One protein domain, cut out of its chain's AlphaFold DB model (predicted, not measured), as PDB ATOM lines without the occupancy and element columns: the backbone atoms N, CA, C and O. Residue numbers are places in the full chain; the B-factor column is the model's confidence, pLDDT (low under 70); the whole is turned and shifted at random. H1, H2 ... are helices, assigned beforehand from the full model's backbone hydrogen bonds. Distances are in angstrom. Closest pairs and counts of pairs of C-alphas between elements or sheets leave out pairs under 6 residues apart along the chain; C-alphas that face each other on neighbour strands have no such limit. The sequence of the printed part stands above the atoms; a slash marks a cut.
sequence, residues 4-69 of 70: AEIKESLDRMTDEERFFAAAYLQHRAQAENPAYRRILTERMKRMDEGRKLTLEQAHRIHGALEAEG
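What this domain is: This is residues 4 to 69 of the 70 residues of an uncharacterized protein of Verrucomicrobia bacterium (UniProt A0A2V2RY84). Four helices are strung out in an open zigzag with no packed core: H1, H2 and H3 fold back in turn, meeting at corners near their ends, and H4 sits by itself beyond H3. The printed part has 66 residues with four named helices, H1 to H4 in chain order, and no named strand; the class is all helix. It is loose, radius of gyration of the C-alphas 15.5 A, spanning 43 by 33 by 20 A.

How they stand to each other: H1, residues 4 to 11, is close to but not clearly touching H2, residues 15 to 30; their closest C-alphas, Leu 10 and Arg 18, are 6.6 A apart. They run opposite ways at a steep tilt of 53 degrees. H2 and H3, residues 34 to 48, are likewise close but not clearly touching, closest C-alphas Gln 30 and Tyr 36 at 6.5 A, opposite ways at a steep 53 degrees. H4, residues 55 to 67, is apart from H1, H2 and H3. In H1, H2, H3 and H4 every O i to N i+4 pair is within hydrogen-bond range.

Where its parts are: H1 begins at C-alpha 4 (52.526, 34.393, -59.470). H2 measures 22.8 A, H3 21.0 A, H4 18.4 A; H4 ends at C-alpha 67 (46.018, 42.584, -26.811).

The domain as a whole: The C-alphas farthest apart, Ala 4 and Glu 49, are 44.0 A apart. The printed part has no cut, no link is long, and no printed residue is under pLDDT 70.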
ATOM      1  N   ALA A   4      53.536  33.385 -59.155       94.62
ATOM      2  CA  ALA A   4      52.526  34.393 -59.470       94.62
ATOM      3  C   ALA A   4      51.097  33.841 -59.326       94.62
ATOM      4  O   ALA A   4      50.274  34.456 -58.655       94.62
ATOM      5  N   GLU A   5      50.826  32.653 -59.872       93.31
ATOM      6  CA  GLU A   5      49.516  31.990 -59.754       93.31
ATOM      7  C   GLU A   5      49.188  31.612 -58.297       93.31
ATOM      8  O   GLU A   5      48.038  31.707 -57.872       93.31
ATOM      9  N   ILE A   6      50.196  31.224 -57.502       90.81
ATOM     10  CA  ILE A   6      50.031  30.958 -56.062       90.81
ATOM     11  C   ILE A   6      49.645  32.237 -55.319       90.81
ATOM     12  O   ILE A   6      48.713  32.216 -54.517       90.81
ATOM     13  N   LYS A   7      50.339  33.349 -55.592       92.19
ATOM     14  CA  LYS A   7      50.041  34.640 -54.969       92.19
ATOM     15  C   LYS A   7      48.617  35.090 -55.286       92.19
ATOM     16  O   LYS A   7      47.872  35.419 -54.374       92.19
ATOM     17  N   GLU A   8      48.222  35.018 -56.552       95.88
ATOM     18  CA  GLU A   8      46.871  35.391 -56.974       95.88
ATOM     19  C   GLU A   8      45.792  34.531 -56.295       95.88
ATOM     20  O   GLU A   8      44.724  35.022 -55.938       95.88
ATOM     21  N   SER A   9      46.077  33.245 -56.068       93.38
ATOM     22  CA  SER A   9      45.186  32.358 -55.318       93.38
ATOM     23  C   SER A   9      45.065  32.769 -53.845       93.38
ATOM     24  O   SER A   9      43.954  32.827 -53.323       93.38
ATOM     25  N   LEU A  10      46.179  33.112 -53.185       91.25
ATOM     26  CA  LEU A  10      46.193  33.588 -51.791       91.25
ATOM     27  C   LEU A  10      45.497  34.947 -51.621       91.25
ATOM     28  O   LEU A  10      44.842  35.184 -50.606       91.25
ATOM     29  N   ASP A  11      45.616  35.836 -52.607       94.62
ATOM     30  CA  ASP A  11      44.968  37.151 -52.583       94.62
ATOM     31  C   ASP A  11      43.434  37.026 -52.657       94.62
ATOM     32  O   ASP A  11      42.720  37.853 -52.092       94.62
ATOM     33  N   ARG A  12      42.926  35.959 -53.295       96.44
ATOM     34  CA  ARG A  12      41.491  35.647 -53.409       96.44
ATOM     35  C   ARG A  12      40.907  34.885 -52.212       96.44
ATOM     36  O   ARG A  12      39.689  34.744 -52.146       96.44
ATOM     37  N   MET A  13      41.741  34.389 -51.300       94.94
ATOM     38  CA  MET A  13      41.295  33.673 -50.101       94.94
ATOM     39  C   MET A  13      40.761  34.630 -49.032       94.94
ATOM     40  O   MET A  13      41.269  35.738 -48.845       94.94
ATOM     41  N   THR A  14      39.769  34.158 -48.284       94.75
ATOM     42  CA  THR A  14      39.350  34.753 -47.011       94.75
ATOM     43  C   THR A  14      40.461  34.655 -45.962       94.75
ATOM     44  O   THR A  14      41.418  33.888 -46.103       94.75
ATOM     45  N   ASP A  15      40.341  35.414 -44.873       86.81
ATOM     46  CA  ASP A  15      41.332  35.375 -43.791       86.81
ATOM     47  C   ASP A  15      41.386  34.005 -43.102       86.81
ATOM     48  O   ASP A  15      42.472  33.528 -42.776       86.81
ATOM     49  N   GLU A  16      40.245  33.324 -42.969       86.31
ATOM     50  CA  GLU A  16      40.177  31.960 -42.435       86.31
ATOM     51  C   GLU A  16      40.907  30.957 -43.343       86.31
ATOM     52  O   GLU A  16      41.718  30.152 -42.877       86.31
ATOM     53  N   GLU A  17      40.686  31.036 -44.656       89.75
ATOM     54  CA  GLU A  17      41.370  30.178 -45.628       89.75
ATOM     55  C   GLU A  17      42.877  30.452 -45.659       89.75
ATOM     56  O   GLU A  17      43.674  29.511 -45.694       89.75
ATOM     57  N   ARG A  18      43.288  31.725 -45.583       90.81
ATOM     58  CA  ARG A  18      44.706  32.101 -45.485       90.81
ATOM     59  C   ARG A  18      45.340  31.583 -44.204       90.81
ATOM     60  O   ARG A  18      46.449  31.048 -44.254       90.81
ATOM     61  N   PHE A  19      44.643  31.697 -43.077       87.50
ATOM     62  CA  PHE A  19      45.092  31.154 -41.801       87.50
ATOM     63  C   PHE A  19      45.300  29.637 -41.894       87.50
ATOM     64  O   PHE A  19      46.362  29.124 -41.528       87.50
ATOM     65  N   PHE A  20      44.330  28.916 -42.461       86.38
ATOM     66  CA  PHE A  20      44.436  27.473 -42.647       86.38
ATOM     67  C   PHE A  20      45.586  27.092 -43.591       86.38
ATOM     68  O   PHE A  20      46.366  26.186 -43.286       86.38
ATOM     69  N   ALA A  21      45.743  27.806 -44.710       88.00
ATOM     70  CA  ALA A  21      46.834  27.591 -45.656       88.00
ATOM     71  C   ALA A  21      48.207  27.801 -44.998       88.00
ATOM     72  O   ALA A  21      49.108  26.975 -45.176       88.00
ATOM     73  N   ALA A  22      48.363  28.853 -44.191       89.50
ATOM     74  CA  ALA A  22      49.590  29.121 -43.446       89.50
ATOM     75  C   ALA A  22      49.905  27.997 -42.445       89.50
ATOM     76  O   ALA A  22      51.019  27.464 -42.445       89.50
ATOM     77  N   ALA A  23      48.917  27.575 -41.648       88.00
ATOM     78  CA  ALA A  23      49.071  26.477 -40.696       88.00
ATOM     79  C   ALA A  23      49.449  25.157 -41.393       88.00
ATOM     80  O   ALA A  23      50.335  24.425 -40.934       88.00
ATOM     81  N   TYR A  24      48.826  24.865 -42.538       88.69
ATOM     82  CA  TYR A  24      49.140  23.691 -43.346       88.69
ATOM     83  C   TYR A  24      50.577  23.729 -43.878       88.69
ATOM     84  O   TYR A  24      51.320  22.756 -43.722       88.69
ATOM     85  N   LEU A  25      51.004  24.850 -44.466       91.50
ATOM     86  CA  LEU A  25      52.365  25.011 -44.981       91.50
ATOM     87  C   LEU A  25      53.411  24.906 -43.864       91.50
ATOM     88  O   LEU A  25      54.421  24.224 -44.040       91.50
ATOM     89  N   GLN A  26      53.143  25.492 -42.693       89.50
ATOM     90  CA  GLN A  26      54.001  25.358 -41.515       89.50
ATOM     91  C   GLN A  26      54.136  23.892 -41.078       89.50
ATOM     92  O   GLN A  26      55.245  23.429 -40.803       89.50
ATOM     93  N   HIS A  27      53.032  23.138 -41.052       88.69
ATOM     94  CA  HIS A  27      53.075  21.704 -40.777       88.69
ATOM     95  C   HIS A  27      53.918  20.958 -41.818       88.69
ATOM     96  O   HIS A  27      54.784  20.169 -41.441       88.69
ATOM     97  N   ARG A  28      53.706  21.221 -43.114       92.62
ATOM     98  CA  ARG A  28      54.447  20.570 -44.207       92.62
ATOM     99  C   ARG A  28      55.947  20.828 -44.119       92.62
ATOM    100  O   ARG A  28      56.717  19.887 -44.280       92.62
ATOM    101  N   ALA A  29      56.355  22.053 -43.790       92.25
ATOM    102  CA  ALA A  29      57.761  22.421 -43.623       92.25
ATOM    103  C   ALA A  29      58.465  21.651 -42.489       92.25
ATOM    104  O   ALA A  29      59.683  21.502 -42.506       92.25
ATOM    105  N   GLN A  30      57.709  21.155 -41.507       92.50
ATOM    106  CA  GLN A  30      58.233  20.436 -40.343       92.50
ATOM    107  C   GLN A  30      57.861  18.946 -40.341       92.50
ATOM    108  O   GLN A  30      58.200  18.237 -39.396       92.50
ATOM    109  N   ALA A  31      57.161  18.445 -41.363       88.94
ATOM    110  CA  ALA A  31      56.538  17.120 -41.338       88.94
ATOM    111  C   ALA A  31      57.545  15.980 -41.113       88.94
ATOM    112  O   ALA A  31      57.226  14.987 -40.456       88.94
ATOM    113  N   GLU A  32      58.772  16.140 -41.604       90.69
ATOM    114  CA  GLU A  32      59.848  15.156 -41.456       90.69
ATOM    115  C   GLU A  32      60.689  15.364 -40.187       90.69
ATOM    116  O   GLU A  32      61.470  14.490 -39.817       90.69
ATOM    117  N   ASN A  33      60.501  16.476 -39.466       94.19
ATOM    118  CA  ASN A  33      61.245  16.789 -38.249       94.19
ATOM    119  C   ASN A  33      60.789  15.887 -37.076       94.19
ATOM    120  O   ASN A  33      59.655  16.015 -36.594       94.19
ATOM    121  N   PRO A  34      61.664  15.015 -36.532       92.50
ATOM    122  CA  PRO A  34      61.291  14.091 -35.460       92.50
ATOM    123  C   PRO A  34      60.886  14.786 -34.154       92.50
ATOM    124  O   PRO A  34      60.032  14.283 -33.421       92.50
ATOM    125  N   ALA A  35      61.484  15.941 -33.841       93.31
ATOM    126  CA  ALA A  35      61.144  16.704 -32.643       93.31
ATOM    127  C   ALA A  35      59.740  17.312 -32.756       93.31
ATOM    128  O   ALA A  35      58.949  17.210 -31.818       93.31
ATOM    129  N   TYR A  36      59.408  17.862 -33.927       89.56
ATOM    130  CA  TYR A  36      58.073  18.388 -34.208       89.56
ATOM    131  C   TYR A  36      57.005  17.293 -34.131       89.56
ATOM    132  O   TYR A  36      55.998  17.460 -33.440       89.56
ATOM    133  N   ARG A  37      57.256  16.131 -34.753       91.38
ATOM    134  CA  ARG A  37      56.344  14.978 -34.695       91.38
ATOM    135  C   ARG A  37      56.060  14.539 -33.260       91.38
ATOM    136  O   ARG A  37      54.904  14.319 -32.919       91.38
ATOM    137  N   ARG A  38      57.086  14.480 -32.405       92.88
ATOM    138  CA  ARG A  38      56.931  14.120 -30.987       92.88
ATOM    139  C   ARG A  38      56.022  15.094 -30.237       92.88
ATOM    140  O   ARG A  38      55.146  14.664 -29.494       92.88
ATOM    141  N   ILE A  39      56.207  16.399 -30.451       91.38
ATOM    142  CA  ILE A  39      55.363  17.439 -29.843       91.38
ATOM    143  C   ILE A  39      53.913  17.296 -30.317       91.38
ATOM    144  O   ILE A  39      52.994  17.409 -29.504       91.38
ATOM    145  N   LEU A  40      53.704  17.039 -31.611       89.25
ATOM    146  CA  LEU A  40      52.372  16.853 -32.181       89.25
ATOM    147  C   LEU A  40      51.672  15.631 -31.571       89.25
ATOM    148  O   LEU A  40      50.538  15.749 -31.116       89.25
ATOM    149  N   THR A  41      52.369  14.496 -31.473       90.25
ATOM    150  CA  THR A  41      51.856  13.283 -30.821       90.25
ATOM    151  C   THR A  41      51.471  13.542 -29.365       90.25
ATOM    152  O   THR A  41      50.389  13.148 -28.941       90.25
ATOM    153  N   GLU A  42      52.300  14.260 -28.606       90.44
ATOM    154  CA  GLU A  42      51.991  14.593 -27.211       90.44
ATOM    155  C   GLU A  42      50.791  15.549 -27.091       90.44
ATOM    156  O   GLU A  42      49.987  15.452 -26.164       90.44
ATOM    157  N   ARG A  43      50.626  16.488 -28.032       87.81
ATOM    158  CA  ARG A  43      49.426  17.341 -28.098       87.81
ATOM    159  C   ARG A  43      48.172  16.516 -28.383       87.81
ATOM    160  O   ARG A  43      47.187  16.692 -27.673       87.81
ATOM    161  N   MET A  44      48.226  15.604 -29.353       86.88
ATOM    162  CA  MET A  44      47.102  14.718 -29.681       86.88
ATOM    163  C   MET A  44      46.717  13.843 -28.488       86.88
ATOM    164  O   MET A  44      45.560  13.846 -28.087       86.88
ATOM    165  N   LYS A  45      47.696  13.211 -27.830       90.62
ATOM    166  CA  LYS A  45      47.469  12.409 -26.622       90.62
ATOM    167  C   LYS A  45      46.765  13.206 -25.520       90.62
ATOM    168  O   LYS A  45      45.797  12.736 -24.933       90.62
ATOM    169  N   ARG A  46      47.202  14.443 -25.261       88.25
ATOM    170  CA  ARG A  46      46.534  15.334 -24.295       88.25
ATOM    171  C   ARG A  46      45.081  15.614 -24.675       88.25
ATOM    172  O   ARG A  46      44.219  15.593 -23.801       88.25
ATOM    173  N   MET A  47      44.809  15.864 -25.955       84.19
ATOM    174  CA  MET A  47      43.448  16.091 -26.443       84.19
ATOM    175  C   MET A  47      42.566  14.847 -26.299       84.19
ATOM    176  O   MET A  47      41.411  14.984 -25.896       84.19
ATOM    177  N   ASP A  48      43.096  13.660 -26.595       86.56
ATOM    178  CA  ASP A  48      42.382  12.384 -26.457       86.56
ATOM    179  C   ASP A  48      42.081  12.059 -24.989       86.56
ATOM    180  O   ASP A  48      41.003  11.571 -24.663       86.56
ATOM    181  N   GLU A  49      42.980  12.442 -24.080       91.12
ATOM    182  CA  GLU A  49      42.781  12.375 -22.626       91.12
ATOM    183  C   GLU A  49      41.822  13.461 -22.087       91.12
ATOM    184  O   GLU A  49      41.723  13.668 -20.878       91.12
ATOM    185  N   GLY A  50      41.128  14.192 -22.964       84.81
ATOM    186  CA  GLY A  50      40.141  15.204 -22.588       84.81
ATOM    187  C   GLY A  50      40.733  16.550 -22.171       84.81
ATOM    188  O   GLY A  50      39.978  17.474 -21.875       84.81
ATOM    189  N   ARG A  51      42.062  16.726 -22.219       83.56
ATOM    190  CA  ARG A  51      42.730  18.026 -22.010       83.56
ATOM    191  C   ARG A  51      42.665  18.881 -23.279       83.56
ATOM    192  O   ARG A  51      43.686  19.312 -23.813       83.56
ATOM    193  N   LYS A  52      41.445  19.087 -23.781       81.56
ATOM    194  CA  LYS A  52      41.125  20.039 -24.850       81.56
ATOM    195  C   LYS A  52      40.860  21.409 -24.230       81.56
ATOM    196  O   LYS A  52      40.450  21.501 -23.076       81.56
ATOM    197  N   LEU A  53      41.076  22.465 -25.006       80.06
ATOM    198  CA  LEU A  53      40.583  23.784 -24.633       80.06
ATOM    199  C   LEU A  53      39.076  23.825 -24.876       80.06
ATOM    200  O   LEU A  53      38.597  23.354 -25.909       80.06
ATOM    201  N   THR A  54      38.329  24.390 -23.935       80.88
ATOM    202  CA  THR A  54      36.943  24.775 -24.192       80.88
ATOM    203  C   THR A  54      36.913  25.984 -25.129       80.88
ATOM    204  O   THR A  54      37.884  26.740 -25.213       80.88
ATOM    205  N   LEU A  55      35.788  26.205 -25.813       74.81
ATOM    206  CA  LEU A  55      35.600  27.390 -26.658       74.81
ATOM    207  C   LEU A  55      35.835  28.693 -25.873       74.81
ATOM    208  O   LEU A  55      36.481  29.613 -26.360       74.81
ATOM    209  N   GLU A  56      35.384  28.742 -24.622       81.25
ATOM    210  CA  GLU A  56      35.591  29.885 -23.731       81.25
ATOM    211  C   GLU A  56      37.074  30.114 -23.399       81.25
ATOM    212  O   GLU A  56      37.545  31.250 -23.341       81.25
ATOM    213  N   GLN A  57      37.840  29.039 -23.189       83.94
ATOM    214  CA  GLN A  57      39.287  29.141 -23.004       83.94
ATOM    215  C   GLN A  57      39.975  29.613 -24.288       83.94
ATOM    216  O   GLN A  57      40.872  30.447 -24.213       83.94
ATOM    217  N   ALA A  58      39.535  29.132 -25.452       84.31
ATOM    218  CA  ALA A  58      40.059  29.568 -26.741       84.31
ATOM    219  C   ALA A  58      39.803  31.065 -26.988       84.31
ATOM    220  O   ALA A  58      40.738  31.776 -27.341       84.31
ATOM    221  N   HIS A  59      38.594  31.572 -26.718       83.12
ATOM    222  CA  HIS A  59      38.288  33.005 -26.824       83.12
ATOM    223  C   HIS A  59      39.119  33.862 -25.865       83.12
ATOM    224  O   HIS A  59      39.601  34.920 -26.257       83.12
ATOM    225  N   ARG A  60      39.334  33.406 -24.623       89.25
ATOM    226  CA  ARG A  60      40.203  34.124 -23.677       89.25
ATOM    227  C   ARG A  60      41.644  34.205 -24.162       89.25
ATOM    228  O   ARG A  60      42.260  35.257 -24.044       89.25
ATOM    229  N   ILE A  61      42.171  33.104 -24.694       88.38
ATOM    230  CA  ILE A  61      43.521  33.074 -25.265       88.38
ATOM    231  C   ILE A  61      43.590  33.994 -26.485       88.38
ATOM    232  O   ILE A  61      44.533  34.765 -26.594       88.38
ATOM    233  N   HIS A  62      42.589  33.954 -27.365       82.31
ATOM    234  CA  HIS A  62      42.537  34.808 -28.548       82.31
ATOM    235  C   HIS A  62      42.548  36.297 -28.183       82.31
ATOM    236  O   HIS A  62      43.420  37.012 -28.658       82.31
ATOM    237  N   GLY A  63      41.681  36.740 -27.268       87.81
ATOM    238  CA  GLY A  63      41.669  38.143 -26.840       87.81
ATOM    239  C   GLY A  63      42.961  38.581 -26.137       87.81
ATOM    240  O   GLY A  63      43.356  39.738 -26.241       87.81
ATOM    241  N   ALA A  64      43.647  37.666 -25.439       89.56
ATOM    242  CA  ALA A  64      44.961  37.951 -24.863       89.56
ATOM    243  C   ALA A  64      46.037  38.138 -25.947       89.56
ATOM    244  O   ALA A  64      46.840  39.058 -25.844       89.56
ATOM    245  N   LEU A  65      46.019  37.308 -26.995       83.94
ATOM    246  CA  LEU A  65      46.932  37.434 -28.133       83.94
ATOM    247  C   LEU A  65      46.685  38.733 -28.913       83.94
ATOM    248  O   LEU A  65      47.639  39.460 -29.176       83.94
ATOM    249  N   GLU A  66      45.422  39.094 -29.161       85.88
ATOM    250  CA  GLU A  66      45.079  40.363 -29.816       85.88
ATOM    251  C   GLU A  66      45.590  41.574 -29.018       85.88
ATOM    252  O   GLU A  66      46.108  42.533 -29.592       85.88
ATOM    253  N   ALA A  67      45.496  41.530 -27.682       87.50
ATOM    254  CA  ALA A  67      46.018  42.584 -26.811       87.50
ATOM    255  C   ALA A  67      47.555  42.695 -26.847       87.50
ATOM    256  O   ALA A  67      48.101  43.772 -26.601       87.50
ATOM    257  N   GLU A  68      48.248  41.602 -27.169       89.44
ATOM    258  CA  GLU A  68      49.698  41.551 -27.389       89.44
ATOM    259  C   GLU A  68      50.095  41.916 -28.836       89.44
ATOM    260  O   GLU A  68      51.286  42.013 -29.141       89.44
ATOM    261  N   GLY A  69      49.119  42.175 -29.714       77.62
ATOM    262  CA  GLY A  69      49.335  42.523 -31.119       77.62
ATOM    263  C   GLY A  69      49.631  41.324 -32.024       77.62
ATOM    264  O   GLY A  69      50.260  41.505 -33.070       77.62
TER     265      GLY A  69